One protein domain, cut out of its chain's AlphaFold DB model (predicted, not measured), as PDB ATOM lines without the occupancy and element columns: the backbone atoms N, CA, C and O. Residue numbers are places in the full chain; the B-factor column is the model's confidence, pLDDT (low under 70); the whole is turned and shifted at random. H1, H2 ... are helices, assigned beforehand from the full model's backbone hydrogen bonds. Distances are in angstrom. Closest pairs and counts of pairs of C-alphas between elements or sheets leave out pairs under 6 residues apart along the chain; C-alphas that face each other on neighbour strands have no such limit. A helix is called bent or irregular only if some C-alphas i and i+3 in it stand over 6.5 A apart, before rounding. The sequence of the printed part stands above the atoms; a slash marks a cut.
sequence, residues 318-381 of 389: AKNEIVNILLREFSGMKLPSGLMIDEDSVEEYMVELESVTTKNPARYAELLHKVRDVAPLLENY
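Overview. This is residues 318 to 381 of the 389 residues of the protein "HMG box domain-containing protein" of Ramazzottius varieornatus (UniProt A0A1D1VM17). Two helices, H1 and H3, run side by side in opposite ways along the length of the domain, and H2 slants across one side of this pair, with its first residue, Val 346, near H1 and Thr 357, close to its last residue, near the beginning of H3. The centres of the three helices make a triangle, and residues 331 to 345 form a wide loop that folds back from the last residue of H1 to the first residue of H2. The printed part has 64 residues with three named helices, in the order H1, H2, H3, and no named strand; its class is all helix. It is compact, with a radius of gyration of the C-alphas of 11.3 A, and its C-alphas span 31 by 23 by 17 A.

Arrangement. H1, residues 318 to 330, touches H3, residues 365 to 379, and H3 touches H1 with residues 374 to 378 alone. The closest C-alphas of the two are those of Ile 322 and Leu 378, 6.1 A apart. H1 and H3 stand at a shallow tilt of 25 degrees and run opposite ways. H2, residues 346 to 359, only just touches H1, with 3 pairs of C-alphas within 8 A, made by Val 346 alone on H2 and by residues 323 to 327 alone on H1. Their closest C-alphas, those of Val 323 and Val 346, are 7.1 A apart; the two helices run the same way at a steep tilt of 57 degrees. H2 also only just touches H3, again with 3 pairs within 8 A, made by Thr 357 alone on H2 and by residues 365 to 368 alone on H3. Here the C-alphas of Thr 357 and Leu 368 are the closest, 6.7 A apart, and the tilt is steep at 49 degrees, opposite ways. The helix packing is mostly crossed, the lines of the helices at steep tilts, but only just: of the 3 pairs that touch, 1 is at a shallow tilt. In H1 and H2 every O i to N i+4 pair is within hydrogen-bond range, and in H3 9 of 11 are.

Along the chain. H1 begins at C-alpha 318, at (-12.356, 1.412, -53.080), and is 18.0 A from first to last C-alpha. H2 is 19.8 A long by the same measure and begins at C-alpha 346, at (-25.612, 5.877, -57.571). H3, the longest with 15 residues, measures 21.5 A and ends at C-alpha 379, at (-15.294, 5.347, -43.699). H3 is irregular, but only just: C-alphas 373 and 376 are 6.8 A apart.

Size, cuts and confidence. The two C-alphas farthest apart in the domain, those of Ala 318 and Ala 362, are 32.2 A apart, while those of the first and last printed residues, Ala 318 and Tyr 381, are 5.5 A apart. The link from H1 to H2 is long, with 15 residues, and the link from H2 to H3 is tight, with 5. The printed part has no cut. Its mean pLDDT is 89.3, and no printed residue is under 70.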
ATOM      1  N   ALA A 318     -11.645   0.633 -54.093       91.50
ATOM      2  CA  ALA A 318     -12.356   1.412 -53.080       91.50
ATOM      3  C   ALA A 318     -13.688   1.988 -53.602       91.50
ATOM      4  O   ALA A 318     -14.704   1.829 -52.929       91.50
ATOM      5  N   LYS A 319     -13.724   2.583 -54.811       91.56
ATOM      6  CA  LYS A 319     -14.981   3.057 -55.426       91.56
ATOM      7  C   LYS A 319     -15.986   1.916 -55.577       91.56
ATOM      8  O   LYS A 319     -17.139   2.085 -55.195       91.56
ATOM      9  N   ASN A 320     -15.559   0.775 -56.113       92.62
ATOM     10  CA  ASN A 320     -16.450  -0.352 -56.372       92.62
ATOM     11  C   ASN A 320     -17.072  -0.884 -55.073       92.62
ATOM     12  O   ASN A 320     -18.273  -1.122 -55.041       92.62
ATOM     13  N   GLU A 321     -16.311  -0.993 -53.980       92.81
ATOM     14  CA  GLU A 321     -16.870  -1.456 -52.701       92.81
ATOM     15  C   GLU A 321     -17.776  -0.411 -52.026       92.81
ATOM     16  O   GLU A 321     -18.774  -0.776 -51.408       92.81
ATOM     17  N   ILE A 322     -17.511   0.889 -52.211       92.69
ATOM     18  CA  ILE A 322     -18.436   1.966 -51.817       92.69
ATOM     19  C   ILE A 322     -19.757   1.847 -52.589       92.69
ATOM     20  O   ILE A 322     -20.824   1.871 -51.978       92.69
ATOM     21  N   VAL A 323     -19.694   1.658 -53.911       93.25
ATOM     22  CA  VAL A 323     -20.863   1.441 -54.782       93.25
ATOM     23  C   VAL A 323     -21.630   0.178 -54.368       93.25
ATOM     24  O   VAL A 323     -22.841   0.249 -54.180       93.25
ATOM     25  N   ASN A 324     -20.942  -0.938 -54.108       93.69
ATOM     26  CA  ASN A 324     -21.548  -2.186 -53.629       93.69
ATOM     27  C   ASN A 324     -22.263  -2.017 -52.278       93.69
ATOM     28  O   ASN A 324     -23.365  -2.538 -52.091       93.69
ATOM     29  N   ILE A 325     -21.659  -1.293 -51.327       93.25
ATOM     30  CA  ILE A 325     -22.282  -0.998 -50.028       93.25
ATOM     31  C   ILE A 325     -23.516  -0.112 -50.222       93.25
ATOM     32  O   ILE A 325     -24.564  -0.419 -49.660       93.25
ATOM     33  N   LEU A 326     -23.427   0.948 -51.030       93.06
ATOM     34  CA  LEU A 326     -24.558   1.843 -51.288       93.06
ATOM     35  C   LEU A 326     -25.721   1.108 -51.970       93.06
ATOM     36  O   LEU A 326     -26.833   1.140 -51.447       93.06
ATOM     37  N   LEU A 327     -25.464   0.377 -53.060       93.69
ATOM     38  CA  LEU A 327     -26.471  -0.428 -53.762       93.69
ATOM     39  C   LEU A 327     -27.149  -1.433 -52.825       93.69
ATOM     40  O   LEU A 327     -28.373  -1.538 -52.819       93.69
ATOM     41  N   ARG A 328     -26.378  -2.137 -51.983       93.00
ATOM     42  CA  ARG A 328     -26.935  -3.084 -51.007       93.00
ATOM     43  C   ARG A 328     -27.814  -2.383 -49.972       93.00
ATOM     44  O   ARG A 328     -28.947  -2.801 -49.752       93.00
ATOM     45  N   GLU A 329     -27.296  -1.343 -49.324       91.62
ATOM     46  CA  GLU A 329     -27.921  -0.744 -48.141       91.62
ATOM     47  C   GLU A 329     -29.059   0.239 -48.459       91.62
ATOM     48  O   GLU A 329     -29.920   0.449 -47.604       91.62
ATOM     49  N   PHE A 330     -29.088   0.813 -49.667       91.19
ATOM     50  CA  PHE A 330     -30.162   1.695 -50.146       91.19
ATOM     51  C   PHE A 330     -31.138   1.006 -51.116       91.19
ATOM     52  O   PHE A 330     -32.116   1.627 -51.544       91.19
ATOM     53  N   SER A 331     -30.933  -0.282 -51.425       87.38
ATOM     54  CA  SER A 331     -31.852  -1.067 -52.260       87.38
ATOM     55  C   SER A 331     -33.312  -0.949 -51.790       87.38
ATOM     56  O   SER A 331     -33.641  -1.093 -50.613       87.38
ATOM     57  N   GLY A 332     -34.210  -0.651 -52.731       82.00
ATOM     58  CA  GLY A 332     -35.648  -0.507 -52.475       82.00
ATOM     59  C   GLY A 332     -36.105   0.833 -51.876       82.00
ATOM     60  O   GLY A 332     -37.309   1.094 -51.885       82.00
ATOM     61  N   MET A 333     -35.205   1.708 -51.408       83.44
ATOM     62  CA  MET A 333     -35.589   3.022 -50.877       83.44
ATOM     63  C   MET A 333     -35.746   4.059 -51.994       83.44
ATOM     64  O   MET A 333     -34.781   4.438 -52.655       83.44
ATOM     65  N   LYS A 334     -36.977   4.546 -52.183       82.50
ATOM     66  CA  LYS A 334     -37.322   5.549 -53.200       82.50
ATOM     67  C   LYS A 334     -37.108   6.969 -52.696       82.50
ATOM     68  O   LYS A 334     -37.595   7.326 -51.622       82.50
ATOM     69  N   LEU A 335     -36.460   7.791 -53.517       86.50
ATOM     70  CA  LEU A 335     -36.394   9.236 -53.307       86.50
ATOM     71  C   LEU A 335     -37.696   9.931 -53.762       86.50
ATOM     72  O   LEU A 335     -38.504   9.321 -54.470       86.50
ATOM     73  N   PRO A 336     -37.952  11.191 -53.357       83.88
ATOM     74  CA  PRO A 336     -39.192  11.908 -53.674       83.88
ATOM     75  C   PRO A 336     -39.421  12.166 -55.171       83.88
ATOM     76  O   PRO A 336     -40.571  12.330 -55.573       83.88
ATOM     77  N   SER A 337     -38.362  12.180 -55.983       82.69
ATOM     78  CA  SER A 337     -38.418  12.150 -57.453       82.69
ATOM     79  C   SER A 337     -38.986  10.849 -58.038       82.69
ATOM     80  O   SER A 337     -39.428  10.827 -59.185       82.69
ATOM     81  N   GLY A 338     -38.959   9.757 -57.266       83.12
ATOM     82  CA  GLY A 338     -39.148   8.389 -57.743       83.12
ATOM     83  C   GLY A 338     -37.853   7.680 -58.161       83.12
ATOM     84  O   GLY A 338     -37.929   6.510 -58.534       83.12
ATOM     85  N   LEU A 339     -36.692   8.346 -58.080       87.00
ATOM     86  CA  LEU A 339     -35.386   7.776 -58.421       87.00
ATOM     87  C   LEU A 339     -35.057   6.553 -57.547       87.00
ATOM     88  O   LEU A 339     -35.295   6.537 -56.332       87.00
ATOM     89  N   MET A 340     -34.508   5.532 -58.205       86.31
ATOM     90  CA  MET A 340     -33.995   4.291 -57.627       86.31
ATOM     91  C   MET A 340     -32.463   4.299 -57.678       86.31
ATOM     92  O   MET A 340     -31.873   4.977 -58.522       86.31
ATOM     93  N   ILE A 341     -31.833   3.548 -56.775       90.75
ATOM     94  CA  ILE A 341     -30.385   3.342 -56.786       90.75
ATOM     95  C   ILE A 341     -30.035   2.127 -57.660       90.75
ATOM     96  O   ILE A 341     -30.325   0.986 -57.307       90.75
ATOM     97  N   ASP A 342     -29.411   2.406 -58.799       88.44
ATOM     98  CA  ASP A 342     -28.920   1.467 -59.807       88.44
ATOM     99  C   ASP A 342     -27.430   1.775 -60.067       88.44
ATOM    100  O   ASP A 342     -26.958   2.858 -59.719       88.44
ATOM    101  N   GLU A 343     -26.660   0.851 -60.655       87.75
ATOM    102  CA  GLU A 343     -25.188   0.975 -60.755       87.75
ATOM    103  C   GLU A 343     -24.728   2.251 -61.494       87.75
ATOM    104  O   GLU A 343     -23.783   2.909 -61.055       87.75
ATOM    105  N   ASP A 344     -25.461   2.661 -62.536       89.62
ATOM    106  CA  ASP A 344     -25.233   3.913 -63.273       89.62
ATOM    107  C   ASP A 344     -25.803   5.169 -62.571       89.62
ATOM    108  O   ASP A 344     -25.389   6.283 -62.887       89.62
ATOM    109  N   SER A 345     -26.749   5.025 -61.627       91.06
ATOM    110  CA  SER A 345     -27.458   6.152 -60.986       91.06
ATOM    111  C   SER A 345     -26.977   6.493 -59.571       91.06
ATOM    112  O   SER A 345     -27.402   7.512 -59.026       91.06
ATOM    113  N   VAL A 346     -26.080   5.696 -58.966       92.44
ATOM    114  CA  VAL A 346     -25.612   5.877 -57.571       92.44
ATOM    115  C   VAL A 346     -25.171   7.313 -57.271       92.44
ATOM    116  O   VAL A 346     -25.511   7.854 -56.219       92.44
ATOM    117  N   GLU A 347     -24.429   7.948 -58.179       90.56
ATOM    118  CA  GLU A 347     -23.905   9.304 -57.963       90.56
ATOM    119  C   GLU A 347     -25.022  10.365 -57.961       90.56
ATOM    120  O   GLU A 347     -25.016  11.255 -57.112       90.56
ATOM    121  N   GLU A 348     -26.032  10.232 -58.827       93.19
ATOM    122  CA  GLU A 348     -27.207  11.117 -58.855       93.19
ATOM    123  C   GLU A 348     -28.132  10.866 -57.650       93.19
ATOM    124  O   GLU A 348     -28.564  11.813 -56.988       93.19
ATOM    125  N   TYR A 349     -28.355   9.595 -57.297       93.75
ATOM    126  CA  TYR A 349     -29.145   9.185 -56.134       93.75
ATOM    127  C   TYR A 349     -28.575   9.755 -54.829       93.75
ATOM    128  O   TYR A 349     -29.320  10.301 -54.017       93.75
ATOM    129  N   MET A 350     -27.255   9.685 -54.622       91.75
ATOM    130  CA  MET A 350     -26.630  10.219 -53.405       91.75
ATOM    131  C   MET A 350     -26.705  11.752 -53.325       91.75
ATOM    132  O   MET A 350     -26.920  12.290 -52.236       91.75
ATOM    133  N   VAL A 351     -26.603  12.457 -54.458       93.00
ATOM    134  CA  VAL A 351     -26.767  13.921 -54.518       93.00
ATOM    135  C   VAL A 351     -28.217  14.336 -54.251       93.00
ATOM    136  O   VAL A 351     -28.452  15.280 -53.489       93.00
ATOM    137  N   GLU A 352     -29.215  13.637 -54.808       92.06
ATOM    138  CA  GLU A 352     -30.611  13.913 -54.454       92.06
ATOM    139  C   GLU A 352     -30.882  13.575 -52.977       92.06
ATOM    140  O   GLU A 352     -31.505  14.386 -52.292       92.06
ATOM    141  N   LEU A 353     -30.380  12.450 -52.458       91.06
ATOM    142  CA  LEU A 353     -30.532  12.040 -51.057       91.06
ATOM    143  C   LEU A 353     -30.012  13.107 -50.079       91.06
ATOM    144  O   LEU A 353     -30.716  13.451 -49.123       91.06
ATOM    145  N   GLU A 354     -28.830  13.683 -50.324       90.88
ATOM    146  CA  GLU A 354     -28.310  14.816 -49.545       90.88
ATOM    147  C   GLU A 354     -29.247  16.031 -49.658       90.88
ATOM    148  O   GLU A 354     -29.695  16.585 -48.651       90.88
ATOM    149  N   SER A 355     -29.623  16.413 -50.881       91.88
ATOM    150  CA  SER A 355     -30.545  17.524 -51.154       91.88
ATOM    151  C   SER A 355     -31.899  17.364 -50.441       91.88
ATOM    152  O   SER A 355     -32.459  18.335 -49.933       91.88
ATOM    153  N   VAL A 356     -32.441  16.151 -50.388       90.38
ATOM    154  CA  VAL A 356     -33.752  15.823 -49.812       90.38
ATOM    155  C   VAL A 356     -33.701  15.825 -48.286       90.38
ATOM    156  O   VAL A 356     -34.556  16.439 -47.638       90.38
ATOM    157  N   THR A 357     -32.684  15.183 -47.709       88.94
ATOM    158  CA  THR A 357     -32.515  15.077 -46.254       88.94
ATOM    159  C   THR A 357     -32.131  16.413 -45.616       88.94
ATOM    160  O   THR A 357     -32.671  16.749 -44.564       88.94
ATOM    161  N   THR A 358     -31.301  17.232 -46.273       90.75
ATOM    162  CA  THR A 358     -30.956  18.588 -45.800       90.75
ATOM    163  C   THR A 358     -32.135  19.563 -45.870       90.75
ATOM    164  O   THR A 358     -32.329  20.351 -44.944       90.75
ATOM    165  N   LYS A 359     -32.966  19.508 -46.924       90.50
ATOM    166  CA  LYS A 359     -34.113  20.425 -47.094       90.50
ATOM    167  C   LYS A 359     -35.292  20.125 -46.166       90.50
ATOM    168  O   LYS A 359     -36.065  21.035 -45.882       90.50
ATOM    169  N   ASN A 360     -35.489  18.874 -45.741       88.00
ATOM    170  CA  ASN A 360     -36.628  18.470 -44.904       88.00
ATOM    171  C   ASN A 360     -36.280  17.304 -43.944       88.00
ATOM    172  O   ASN A 360     -36.884  16.230 -44.028       88.00
ATOM    173  N   PRO A 361     -35.348  17.493 -42.990       86.12
ATOM    174  CA  PRO A 361     -34.837  16.404 -42.149       86.12
ATOM    175  C   PRO A 361     -35.929  15.703 -41.325       86.12
ATOM    176  O   PRO A 361     -35.925  14.482 -41.208       86.12
ATOM    177  N   ALA A 362     -36.924  16.446 -40.829       86.50
ATOM    178  CA  ALA A 362     -38.038  15.885 -40.059       86.50
ATOM    179  C   ALA A 362     -38.977  14.975 -40.881       86.50
ATOM    180  O   ALA A 362     -39.644  14.119 -40.308       86.50
ATOM    181  N   ARG A 363     -39.034  15.140 -42.212       87.06
ATOM    182  CA  ARG A 363     -39.849  14.300 -43.110       87.06
ATOM    183  C   ARG A 363     -39.113  13.035 -43.556       87.06
ATOM    184  O   ARG A 363     -39.757  12.048 -43.890       87.06
ATOM    185  N   TYR A 364     -37.782  13.069 -43.559       87.19
ATOM    186  CA  TYR A 364     -36.917  12.006 -44.079       87.19
ATOM    187  C   TYR A 364     -36.024  11.405 -42.982       87.19
ATOM    188  O   TYR A 364     -34.890  11.000 -43.232       87.19
ATOM    189  N   ALA A 365     -36.551  11.337 -41.754       87.25
ATOM    190  CA  ALA A 365     -35.844  10.830 -40.580       87.25
ATOM    191  C   ALA A 365     -35.383   9.368 -40.739       87.25
ATOM    192  O   ALA A 365     -34.289   9.027 -40.301       87.25
ATOM    193  N   GLU A 366     -36.168   8.522 -41.411       86.50
ATOM    194  CA  GLU A 366     -35.811   7.121 -41.694       86.50
ATOM    195  C   GLU A 366     -34.591   7.020 -42.627       86.50
ATOM    196  O   GLU A 366     -33.645   6.285 -42.334       86.50
ATOM    197  N   LEU A 367     -34.552   7.836 -43.690       86.31
ATOM    198  CA  LEU A 367     -33.391   7.951 -44.579       86.31
ATOM    199  C   LEU A 367     -32.162   8.482 -43.827       86.31
ATOM    200  O   LEU A 367     -31.070   7.951 -43.998       86.31
ATOM    201  N   LEU A 368     -32.330   9.482 -42.954       88.25
ATOM    202  CA  LEU A 368     -31.243  10.014 -42.119       88.25
ATOM    203  C   LEU A 368     -30.690   8.985 -41.124       88.25
ATOM    204  O   LEU A 368     -29.476   8.924 -40.927       88.25
ATOM    205  N   HIS A 369     -31.548   8.156 -40.524       89.69
ATOM    206  CA  HIS A 369     -31.112   7.024 -39.705       89.69
ATOM    207  C   HIS A 369     -30.302   6.026 -40.538       89.69
ATOM    208  O   HIS A 369     -29.178   5.695 -40.166       89.69
ATOM    209  N   LYS A 370     -30.802   5.628 -41.713       89.50
ATOM    210  CA  LYS A 370     -30.096   4.670 -42.570       89.50
ATOM    211  C   LYS A 370     -28.760   5.214 -43.100       89.50
ATOM    212  O   LYS A 370     -27.774   4.483 -43.102       89.50
ATOM    213  N   VAL A 371     -28.681   6.499 -43.457       90.50
ATOM    214  CA  VAL A 371     -27.414   7.185 -43.789       90.50
ATOM    215  C   VAL A 371     -26.430   7.125 -42.617       90.50
ATOM    216  O   VAL A 371     -25.258   6.813 -42.823       90.50
ATOM    217  N   ARG A 372     -26.898   7.368 -41.386       90.38
ATOM    218  CA  ARG A 372     -26.067   7.311 -40.175       90.38
ATOM    219  C   ARG A 372     -25.526   5.907 -39.886       90.38
ATOM    220  O   ARG A 372     -24.385   5.795 -39.447       90.38
ATOM    221  N   ASP A 373     -26.309   4.867 -40.162       90.56
ATOM    222  CA  ASP A 373     -25.897   3.470 -39.983       90.56
ATOM    223  C   ASP A 373     -24.895   3.008 -41.062       90.56
ATOM    224  O   ASP A 373     -24.016   2.192 -40.786       90.56
ATOM    225  N   VAL A 374     -24.994   3.540 -42.288       90.50
ATOM    226  CA  VAL A 374     -24.115   3.172 -43.418       90.50
ATOM    227  C   VAL A 374     -22.806   3.971 -43.440       90.50
ATOM    228  O   VAL A 374     -21.774   3.428 -43.834       90.50
ATOM    229  N   ALA A 375     -22.799   5.223 -42.970       88.12
ATOM    230  CA  ALA A 375     -21.603   6.072 -42.902       88.12
ATOM    231  C   ALA A 375     -20.332   5.382 -42.335       88.12
ATOM    232  O   ALA A 375     -19.301   5.428 -43.013       88.12
ATOM    233  N   PRO A 376     -20.358   4.681 -41.176       89.38
ATOM    234  CA  PRO A 376     -19.169   4.002 -40.644       89.38
ATOM    235  C   PRO A 376     -18.716   2.786 -41.471       89.38
ATOM    236  O   PRO A 376     -17.578   2.349 -41.324       89.38
ATOM    237  N   LEU A 377     -19.561   2.231 -42.350       89.81
ATOM    238  CA  LEU A 377     -19.142   1.187 -43.294       89.81
ATOM    239  C   LEU A 377     -18.284   1.787 -44.416       89.81
ATOM    240  O   LEU A 377     -17.271   1.194 -44.793       89.81
ATOM    241  N   LEU A 378     -18.659   2.977 -44.897       89.06
ATOM    242  CA  LEU A 378     -17.973   3.702 -45.970       89.06
ATOM    243  C   LEU A 378     -16.647   4.334 -45.513       89.06
ATOM    244  O   LEU A 378     -15.710   4.398 -46.308       89.06
ATOM    245  N   GLU A 379     -16.529   4.747 -44.243       85.00
ATOM    246  CA  GLU A 379     -15.294   5.347 -43.699       85.00
ATOM    247  C   GLU A 379     -14.066   4.433 -43.895       85.00
ATOM    248  O   GLU A 379     -12.988   4.914 -44.248       85.00
ATOM    249  N   ASN A 380     -14.245   3.108 -43.789       85.12
ATOM    250  CA  ASN A 380     -13.182   2.112 -44.001       85.12
ATOM    251  C   ASN A 380     -12.538   2.179 -45.399       85.12
ATOM    252  O   ASN A 380     -11.380   1.795 -45.558       85.12
ATOM    253  N   TYR A 381     -13.277   2.663 -46.402       84.50
ATOM    254  CA  TYR A 381     -12.838   2.753 -47.797       84.50
ATOM    255  C   TYR A 381     -12.465   4.182 -48.221       84.50
ATOM    256  O   TYR A 381     -11.891   4.366 -49.294       84.50
TER     257      TYR A 381